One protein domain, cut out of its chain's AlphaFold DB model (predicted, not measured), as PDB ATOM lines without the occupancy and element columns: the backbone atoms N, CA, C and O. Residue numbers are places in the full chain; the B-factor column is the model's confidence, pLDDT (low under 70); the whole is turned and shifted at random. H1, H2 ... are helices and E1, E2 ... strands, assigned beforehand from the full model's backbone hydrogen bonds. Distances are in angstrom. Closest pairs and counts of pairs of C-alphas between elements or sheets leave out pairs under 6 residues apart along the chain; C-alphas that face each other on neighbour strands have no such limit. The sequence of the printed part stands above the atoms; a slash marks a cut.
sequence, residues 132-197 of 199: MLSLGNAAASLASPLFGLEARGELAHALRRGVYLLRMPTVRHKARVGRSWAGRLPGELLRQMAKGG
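What this domain is: This is residues 132 to 197 of the 199 residues of the protein "Hypothetical protein" of Hemiselmis andersenii (UniProt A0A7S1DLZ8). A small three-stranded antiparallel sheet has one face covered slantwise by H1, and its other face is bare. H1 lies in the middle, with the sheet on one side and, on the other, H2, which folds back from H1's far end, and H3 beyond it. The printed part has 66 residues, with three named strands followed by three named helices, sheet order E1, E2, E3, class mixed. It is only just compact, close to loose, with a radius of gyration of the C-alphas of 12.7 A and spans of 31 by 29 by 26 A.

Where its parts are: Find C-alpha 132 at (257.690, 577.836, 462.580), where E1, residues 132 to 134, begins. E2 is residues 140 to 144, 13.4 A long, and E3 is residues 149 to 152. H1, residues 153 to 167, runs 21.4 A from C-alpha 153 at (262.589, 587.150, 458.252). H2, residues 171 to 182, covers 16.2 A; H3, residues 187 to 195, ends at (275.415, 596.902, 466.075).

How they stand to each other: The strands form a meander, each the antiparallel neighbour of the one before: look for N 133 and O 141 at 2.8 A, and N 142 and O 151 at 2.9 A. H1 is on the sheet in two layers, a helix on one face, at a height of 8.7 A; the closest C-alphas of E2 and H1 are Ala 140 and His 157, 4.9 A. H1 and H2 form a helical hairpin, a shallow tilt of 17 degrees, opposite ways, closest at C-alphas 165 and 174, 5.7 A. H1 and H3 only just touch, only at their ends, with 3 pairs of C-alphas within 8 A, the closest Glu 154 and Leu 189 at 7.1 A. H2 and H3 are apart. In H1, H2 and H3 every O i to N i+4 pair is within hydrogen-bond range.

The domain as a whole: The C-alphas of Pro 169 and Lys 195, the two farthest apart, are 34.4 A apart. The printed part has no cut, and its links are tight. Confidence is under 70 at residues 136 to 139, 169, 173 and 181 to 197.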
ATOM      1  N   MET A 132     256.526 577.334 463.304       81.81
ATOM      2  CA  MET A 132     257.690 577.836 462.580       81.81
ATOM      3  C   MET A 132     257.562 577.509 461.097       81.81
ATOM      4  O   MET A 132     257.657 576.345 460.709       81.81
ATOM      5  N   LEU A 133     257.447 578.536 460.259       81.75
ATOM      6  CA  LEU A 133     257.327 578.403 458.809       81.75
ATOM      7  C   LEU A 133     258.576 578.952 458.115       81.75
ATOM      8  O   LEU A 133     259.077 580.014 458.470       81.75
ATOM      9  N   SER A 134     259.082 578.249 457.101       78.81
ATOM     10  CA  SER A 134     260.154 578.747 456.232       78.81
ATOM     11  C   SER A 134     259.563 579.142 454.880       78.81
ATOM     12  O   SER A 134     258.842 578.352 454.288       78.81
ATOM     13  N   LEU A 135     259.913 580.324 454.372       77.31
ATOM     14  CA  LEU A 135     259.365 580.913 453.139       77.31
ATOM     15  C   LEU A 135     260.394 580.987 451.989       77.31
ATOM     16  O   LEU A 135     260.184 581.687 451.005       77.31
ATOM     17  N   GLY A 136     261.522 580.277 452.104       69.44
ATOM     18  CA  GLY A 136     262.657 580.367 451.171       69.44
ATOM     19  C   GLY A 136     263.579 581.568 451.445       69.44
ATOM     20  O   GLY A 136     263.248 582.439 452.238       69.44
ATOM     21  N   ASN A 137     264.777 581.587 450.842       68.69
ATOM     22  CA  ASN A 137     265.744 582.705 450.883       68.69
ATOM     23  C   ASN A 137     265.955 583.361 452.267       68.69
ATOM     24  O   ASN A 137     265.924 584.578 452.396       68.69
ATOM     25  N   ALA A 138     266.147 582.543 453.309       65.62
ATOM     26  CA  ALA A 138     266.293 582.970 454.710       65.62
ATOM     27  C   ALA A 138     265.087 583.719 455.321       65.62
ATOM     28  O   ALA A 138     265.151 584.114 456.484       65.62
ATOM     29  N   ALA A 139     263.964 583.839 454.613       69.44
ATOM     30  CA  ALA A 139     262.709 584.299 455.185       69.44
ATOM     31  C   ALA A 139     262.038 583.155 455.957       69.44
ATOM     32  O   ALA A 139     261.862 582.039 455.456       69.44
ATOM     33  N   ALA A 140     261.663 583.429 457.198       78.50
ATOM     34  CA  ALA A 140     260.864 582.536 458.018       78.50
ATOM     35  C   ALA A 140     259.885 583.347 458.872       78.50
ATOM     36  O   ALA A 140     260.037 584.558 459.031       78.50
ATOM     37  N   SER A 141     258.895 582.666 459.425       79.62
ATOM     38  CA  SER A 141     258.030 583.176 460.481       79.62
ATOM     39  C   SER A 141     258.106 582.216 461.658       79.62
ATOM     40  O   SER A 141     258.202 581.002 461.468       79.62
ATOM     41  N   LEU A 142     258.100 582.763 462.862       80.50
ATOM     42  CA  LEU A 142     258.071 582.019 464.108       80.50
ATOM     43  C   LEU A 142     257.089 582.732 465.023       80.50
ATOM     44  O   LEU A 142     257.244 583.928 465.259       80.50
ATOM     45  N   ALA A 143     256.113 581.998 465.535       80.12
ATOM     46  CA  ALA A 143     255.181 582.488 466.538       80.12
ATOM     47  C   ALA A 143     255.033 581.418 467.616       80.12
ATOM     48  O   ALA A 143     254.806 580.257 467.294       80.12
ATOM     49  N   SER A 144     255.195 581.785 468.884       81.00
ATOM     50  CA  SER A 144     255.027 580.881 470.016       81.00
ATOM     51  C   SER A 144     254.205 581.540 471.115       81.00
ATOM     52  O   SER A 144     254.735 582.406 471.819       81.00
ATOM     53  N   PRO A 145     252.942 581.115 471.300       76.88
ATOM     54  CA  PRO A 145     252.097 581.603 472.384       76.88
ATOM     55  C   PRO A 145     252.684 581.282 473.761       76.88
ATOM     56  O   PRO A 145     252.684 582.136 474.643       76.88
ATOM     57  N   LEU A 146     253.260 580.085 473.929       75.69
ATOM     58  CA  LEU A 146     253.836 579.640 475.201       75.69
ATOM     59  C   LEU A 146     254.996 580.522 475.685       75.69
ATOM     60  O   LEU A 146     255.150 580.730 476.886       75.69
ATOM     61  N   PHE A 147     255.813 581.033 474.761       74.94
ATOM     62  CA  PHE A 147     256.966 581.880 475.086       74.94
ATOM     63  C   PHE A 147     256.722 583.372 474.815       74.94
ATOM     64  O   PHE A 147     257.646 584.165 474.980       74.94
ATOM     65  N   GLY A 148     255.518 583.757 474.373       78.56
ATOM     66  CA  GLY A 148     255.203 585.131 473.968       78.56
ATOM     67  C   GLY A 148     256.131 585.669 472.873       78.56
ATOM     68  O   GLY A 148     256.483 586.846 472.886       78.56
ATOM     69  N   LEU A 149     256.593 584.799 471.969       80.81
ATOM     70  CA  LEU A 149     257.646 585.114 471.005       80.81
ATOM     71  C   LEU A 149     257.085 585.198 469.586       80.81
ATOM     72  O   LEU A 149     256.547 584.218 469.077       80.81
ATOM     73  N   GLU A 150     257.317 586.322 468.911       85.19
ATOM     74  CA  GLU A 150     257.051 586.484 467.481       85.19
ATOM     75  C   GLU A 150     258.299 587.003 466.761       85.19
ATOM     76  O   GLU A 150     258.918 587.985 467.170       85.19
ATOM     77  N   ALA A 151     258.683 586.344 465.670       81.56
ATOM     78  CA  ALA A 151     259.793 586.762 464.826       81.56
ATOM     79  C   ALA A 151     259.471 586.524 463.348       81.56
ATOM     80  O   ALA A 151     258.772 585.577 462.983       81.56
ATOM     81  N   ARG A 152     260.040 587.355 462.469       82.88
ATOM     82  CA  ARG A 152     259.930 587.226 461.008       82.88
ATOM     83  C   ARG A 152     261.292 587.405 460.333       82.88
ATOM     84  O   ARG A 152     262.239 587.902 460.942       82.88
ATOM     85  N   GLY A 153     261.389 586.994 459.072       80.56
ATOM     86  CA  GLY A 153     262.589 587.150 458.252       80.56
ATOM     87  C   GLY A 153     263.768 586.311 458.753       80.56
ATOM     88  O   GLY A 153     263.598 585.179 459.211       80.56
ATOM     89  N   GLU A 154     264.972 586.871 458.671       77.94
ATOM     90  CA  GLU A 154     266.210 586.150 458.990       77.94
ATOM     91  C   GLU A 154     266.341 585.777 460.470       77.94
ATOM     92  O   GLU A 154     266.908 584.730 460.793       77.94
ATOM     93  N   LEU A 155     265.777 586.592 461.369       77.38
ATOM     94  CA  LEU A 155     265.770 586.310 462.805       77.38
ATOM     95  C   LEU A 155     264.958 585.048 463.109       77.38
ATOM     96  O   LEU A 155     265.456 584.134 463.766       77.38
ATOM     97  N   ALA A 156     263.746 584.949 462.557       80.06
ATOM     98  CA  ALA A 156     262.942 583.732 462.650       80.06
ATOM     99  C   ALA A 156     263.674 582.528 462.048       80.06
ATOM    100  O   ALA A 156     263.617 581.422 462.585       80.06
ATOM    101  N   HIS A 157     264.413 582.735 460.958       76.69
ATOM    102  CA  HIS A 157     265.149 581.666 460.293       76.69
ATOM    103  C   HIS A 157     266.328 581.161 461.140       76.69
ATOM    104  O   HIS A 157     266.583 579.953 461.196       76.69
ATOM    105  N   ALA A 158     267.035 582.058 461.831       78.38
ATOM    106  CA  ALA A 158     268.085 581.708 462.785       78.38
ATOM    107  C   ALA A 158     267.519 580.981 464.017       78.38
ATOM    108  O   ALA A 158     268.013 579.906 464.363       78.38
ATOM    109  N   LEU A 159     266.449 581.511 464.618       80.25
ATOM    110  CA  LEU A 159     265.777 580.898 465.770       80.25
ATOM    111  C   LEU A 159     265.251 579.499 465.442       80.25
ATOM    112  O   LEU A 159     265.515 578.551 466.182       80.25
ATOM    113  N   ARG A 160     264.599 579.337 464.282       79.12
ATOM    114  CA  ARG A 160     264.150 578.033 463.781       79.12
ATOM    115  C   ARG A 160     265.314 577.051 463.696       79.12
ATOM    116  O   ARG A 160     265.229 575.952 464.234       79.12
ATOM    117  N   ARG A 161     266.428 577.442 463.067       79.81
ATOM    118  CA  ARG A 161     267.635 576.600 463.000       79.81
ATOM    119  C   ARG A 161     268.128 576.208 464.399       79.81
ATOM    120  O   ARG A 161     268.398 575.031 464.628       79.81
ATOM    121  N   GLY A 162     268.171 577.149 465.341       78.81
ATOM    122  CA  GLY A 162     268.530 576.882 466.738       78.81
ATOM    123  C   GLY A 162     267.643 575.817 467.393       78.81
ATOM    124  O   GLY A 162     268.156 574.822 467.904       78.81
ATOM    125  N   VAL A 163     266.318 575.965 467.302       78.38
ATOM    126  CA  VAL A 163     265.360 575.004 467.878       78.38
ATOM    127  C   VAL A 163     265.503 573.615 467.256       78.38
ATOM    128  O   VAL A 163     265.562 572.621 467.982       78.38
ATOM    129  N   TYR A 164     265.631 573.519 465.930       77.00
ATOM    130  CA  TYR A 164     265.831 572.227 465.263       77.00
ATOM    131  C   TYR A 164     267.169 571.575 465.644       77.00
ATOM    132  O   TYR A 164     267.211 570.363 465.843       77.00
ATOM    133  N   LEU A 165     268.251 572.348 465.804       77.25
ATOM    134  CA  LEU A 165     269.526 571.824 466.313       77.25
ATOM    135  C   LEU A 165     269.393 571.286 467.738       77.25
ATOM    136  O   LEU A 165     269.948 570.232 468.043       77.25
ATOM    137  N   LEU A 166     268.655 571.975 468.608       77.25
ATOM    138  CA  LEU A 166     268.427 571.515 469.978       77.25
ATOM    139  C   LEU A 166     267.618 570.212 470.010       77.25
ATOM    140  O   LEU A 166     267.998 569.300 470.749       77.25
ATOM    141  N   ARG A 167     266.590 570.096 469.157       74.06
ATOM    142  CA  ARG A 167     265.709 568.918 469.046       74.06
ATOM    143  C   ARG A 167     266.348 567.693 468.378       74.06
ATOM    144  O   ARG A 167     265.779 566.611 468.449       74.06
ATOM    145  N   MET A 168     267.517 567.814 467.740       76.38
ATOM    146  CA  MET A 168     268.192 566.643 467.164       76.38
ATOM    147  C   MET A 168     268.638 565.656 468.259       76.38
ATOM    148  O   MET A 168     269.243 566.078 469.245       76.38
ATOM    149  N   PRO A 169     268.441 564.341 468.068       68.81
ATOM    150  CA  PRO A 169     268.666 563.353 469.123       68.81
ATOM    151  C   PRO A 169     270.148 563.095 469.433       68.81
ATOM    152  O   PRO A 169     270.481 562.719 470.550       68.81
ATOM    153  N   THR A 170     271.069 563.299 468.479       77.38
ATOM    154  CA  THR A 170     272.488 562.931 468.659       77.38
ATOM    155  C   THR A 170     273.456 564.089 468.421       77.38
ATOM    156  O   THR A 170     273.324 564.866 467.472       77.38
ATOM    157  N   VAL A 171     274.505 564.166 469.252       73.69
ATOM    158  CA  VAL A 171     275.550 565.213 469.202       73.69
ATOM    159  C   VAL A 171     276.266 565.247 467.845       73.69
ATOM    160  O   VAL A 171     276.551 566.315 467.304       73.69
ATOM    161  N   ARG A 172     276.493 564.080 467.227       72.38
ATOM    162  CA  ARG A 172     277.138 563.970 465.907       72.38
ATOM    163  C   ARG A 172     276.278 564.561 464.781       72.38
ATOM    164  O   ARG A 172     276.830 565.149 463.848       72.38
ATOM    165  N   HIS A 173     274.952 564.434 464.872       65.19
ATOM    166  CA  HIS A 173     274.017 565.031 463.914       65.19
ATOM    167  C   HIS A 173     273.974 566.553 464.077       65.19
ATOM    168  O   HIS A 173     274.118 567.270 463.085       65.19
ATOM    169  N   LYS A 174     273.930 567.039 465.330       75.69
ATOM    170  CA  LYS A 174     274.031 568.472 465.659       75.69
ATOM    171  C   LYS A 174     275.293 569.102 465.066       75.69
ATOM    172  O   LYS A 174     275.210 570.112 464.375       75.69
ATOM    173  N   ALA A 175     276.455 568.470 465.252       73.44
ATOM    174  CA  ALA A 175     277.733 568.984 464.750       73.44
ATOM    175  C   ALA A 175     277.852 568.950 463.213       73.44
ATOM    176  O   ALA A 175     278.496 569.813 462.612       73.44
ATOM    177  N   ARG A 176     277.256 567.954 462.544       74.19
ATOM    178  CA  ARG A 176     277.240 567.881 461.073       74.19
ATOM    179  C   ARG A 176     276.354 568.972 460.478       74.19
ATOM    180  O   ARG A 176     276.801 569.699 459.594       74.19
ATOM    181  N   VAL A 177     275.130 569.102 460.985       70.56
ATOM    182  CA  VAL A 177     274.165 570.086 460.486       70.56
ATOM    183  C   VAL A 177     274.610 571.507 460.830       70.56
ATOM    184  O   VAL A 177     274.627 572.363 459.947       70.56
ATOM    185  N   GLY A 178     275.100 571.734 462.053       71.44
ATOM    186  CA  GLY A 178     275.666 573.019 462.468       71.44
ATOM    187  C   GLY A 178     276.796 573.486 461.547       71.44
ATOM    188  O   GLY A 178     276.765 574.619 461.073       71.44
ATOM    189  N   ARG A 179     277.732 572.594 461.182       74.25
ATOM    190  CA  ARG A 179     278.792 572.913 460.204       74.25
ATOM    191  C   ARG A 179     278.247 573.224 458.810       74.25
ATOM    192  O   ARG A 179     278.722 574.157 458.173       74.25
ATOM    193  N   SER A 180     277.226 572.498 458.349       70.62
ATOM    194  CA  SER A 180     276.595 572.760 457.043       70.62
ATOM    195  C   SER A 180     275.882 574.119 456.966       70.62
ATOM    196  O   SER A 180     275.712 574.673 455.875       70.62
ATOM    197  N   TRP A 181     275.469 574.659 458.119       65.44
ATOM    198  CA  TRP A 181     274.788 575.947 458.243       65.44
ATOM    199  C   TRP A 181     275.733 577.109 458.546       65.44
ATOM    200  O   TRP A 181     275.426 578.231 458.152       65.44
ATOM    201  N   ALA A 182     276.888 576.856 459.172       63.47
ATOM    202  CA  ALA A 182     277.910 577.870 459.442       63.47
ATOM    203  C   ALA A 182     278.431 578.544 458.157       63.47
ATOM    204  O   ALA A 182     278.690 579.740 458.156       63.47
ATOM    205  N   GLY A 183     278.487 577.812 457.036       56.38
ATOM    206  CA  GLY A 183     278.816 578.375 455.718       56.38
ATOM    207  C   GLY A 183     277.679 579.155 455.034       56.38
ATOM    208  O   GLY A 183     277.857 579.620 453.915       56.38
ATOM    209  N   ARG A 184     276.497 579.262 455.662       57.12
ATOM    210  CA  ARG A 184     275.272 579.885 455.116       57.12
ATOM    211  C   ARG A 184     274.563 580.745 456.171       57.12
ATOM    212  O   ARG A 184     273.345 580.649 456.370       57.12
ATOM    213  N   LEU A 185     275.330 581.527 456.925       56.81
ATOM    214  CA  LEU A 185     274.774 582.575 457.777       56.81
ATOM    215  C   LEU A 185     274.524 583.822 456.912       56.81
ATOM    216  O   LEU A 185     275.451 584.267 456.237       56.81
ATOM    217  N   PRO A 186     273.295 584.371 456.888       55.62
ATOM    218  CA  PRO A 186     273.022 585.618 456.188       55.62
ATOM    219  C   PRO A 186     273.888 586.754 456.741       55.62
ATOM    220  O   PRO A 186     274.039 586.897 457.957       55.62
ATOM    221  N   GLY A 187     274.469 587.560 455.851       57.72
ATOM    222  CA  GLY A 187     275.353 588.667 456.227       57.72
ATOM    223  C   GLY A 187     274.671 589.758 457.064       57.72
ATOM    224  O   GLY A 187     275.362 590.480 457.782       57.72
ATOM    225  N   GLU A 188     273.340 589.868 457.018       55.03
ATOM    226  CA  GLU A 188     272.558 590.847 457.786       55.03
ATOM    227  C   GLU A 188     272.565 590.534 459.295       55.03
ATOM    228  O   GLU A 188     272.732 591.439 460.114       55.03
ATOM    229  N   LEU A 189     272.467 589.252 459.677       51.53
ATOM    230  CA  LEU A 189     272.450 588.815 461.081       51.53
ATOM    231  C   LEU A 189     273.775 589.136 461.797       51.53
ATOM    232  O   LEU A 189     273.785 589.583 462.945       51.53
ATOM    233  N   LEU A 190     274.900 588.972 461.092       57.44
ATOM    234  CA  LEU A 190     276.228 589.359 461.583       57.44
ATOM    235  C   LEU A 190     276.341 590.881 461.766       57.44
ATOM    236  O   LEU A 190     276.942 591.336 462.739       57.44
ATOM    237  N   ARG A 191     275.716 591.679 460.887       56.84
ATOM    238  CA  ARG A 191     275.680 593.148 461.018       56.84
ATOM    239  C   ARG A 191     274.783 593.617 462.163       56.84
ATOM    240  O   ARG A 191     275.131 594.594 462.821       56.84
ATOM    241  N   GLN A 192     273.657 592.949 462.417       54.16
ATOM    242  CA  GLN A 192     272.778 593.282 463.544       54.16
ATOM    243  C   GLN A 192     273.433 592.960 464.894       54.16
ATOM    244  O   GLN A 192     273.422 593.807 465.786       54.16
ATOM    245  N   MET A 193     274.099 591.806 465.022       53.84
ATOM    246  CA  MET A 193     274.861 591.470 466.234       53.84
ATOM    247  C   MET A 193     276.055 592.412 466.455       53.84
ATOM    248  O   MET A 193     276.337 592.784 467.590       53.84
ATOM    249  N   ALA A 194     276.705 592.879 465.384       56.44
ATOM    250  CA  ALA A 194     277.776 593.873 465.480       56.44
ATOM    251  C   ALA A 194     277.285 595.275 465.905       56.44
ATOM    252  O   ALA A 194     278.055 596.041 466.482       56.44
ATOM    253  N   LYS A 195     276.016 595.625 465.644       54.16
ATOM    254  CA  LYS A 195     275.415 596.902 466.075       54.16
ATOM    255  C   LYS A 195     274.888 596.874 467.515       54.16
ATOM    256  O   LYS A 195     274.857 597.923 468.144       54.16
ATOM    257  N   GLY A 196     274.533 595.704 468.052       47.25
ATOM    258  CA  GLY A 196     274.045 595.544 469.432       47.25
ATOM    259  C   GLY A 196     275.122 595.581 470.527       47.25
ATOM    260  O   GLY A 196     274.784 595.487 471.699       47.25
ATOM    261  N   GLY A 197     276.407 595.707 470.166       42.09
ATOM    262  CA  GLY A 197     277.546 595.709 471.098       42.09
ATOM    263  C   GLY A 197     278.127 597.087 471.435       42.09
ATOM    264  O   GLY A 197     279.218 597.154 471.995       42.09
TER     265      GLY A 197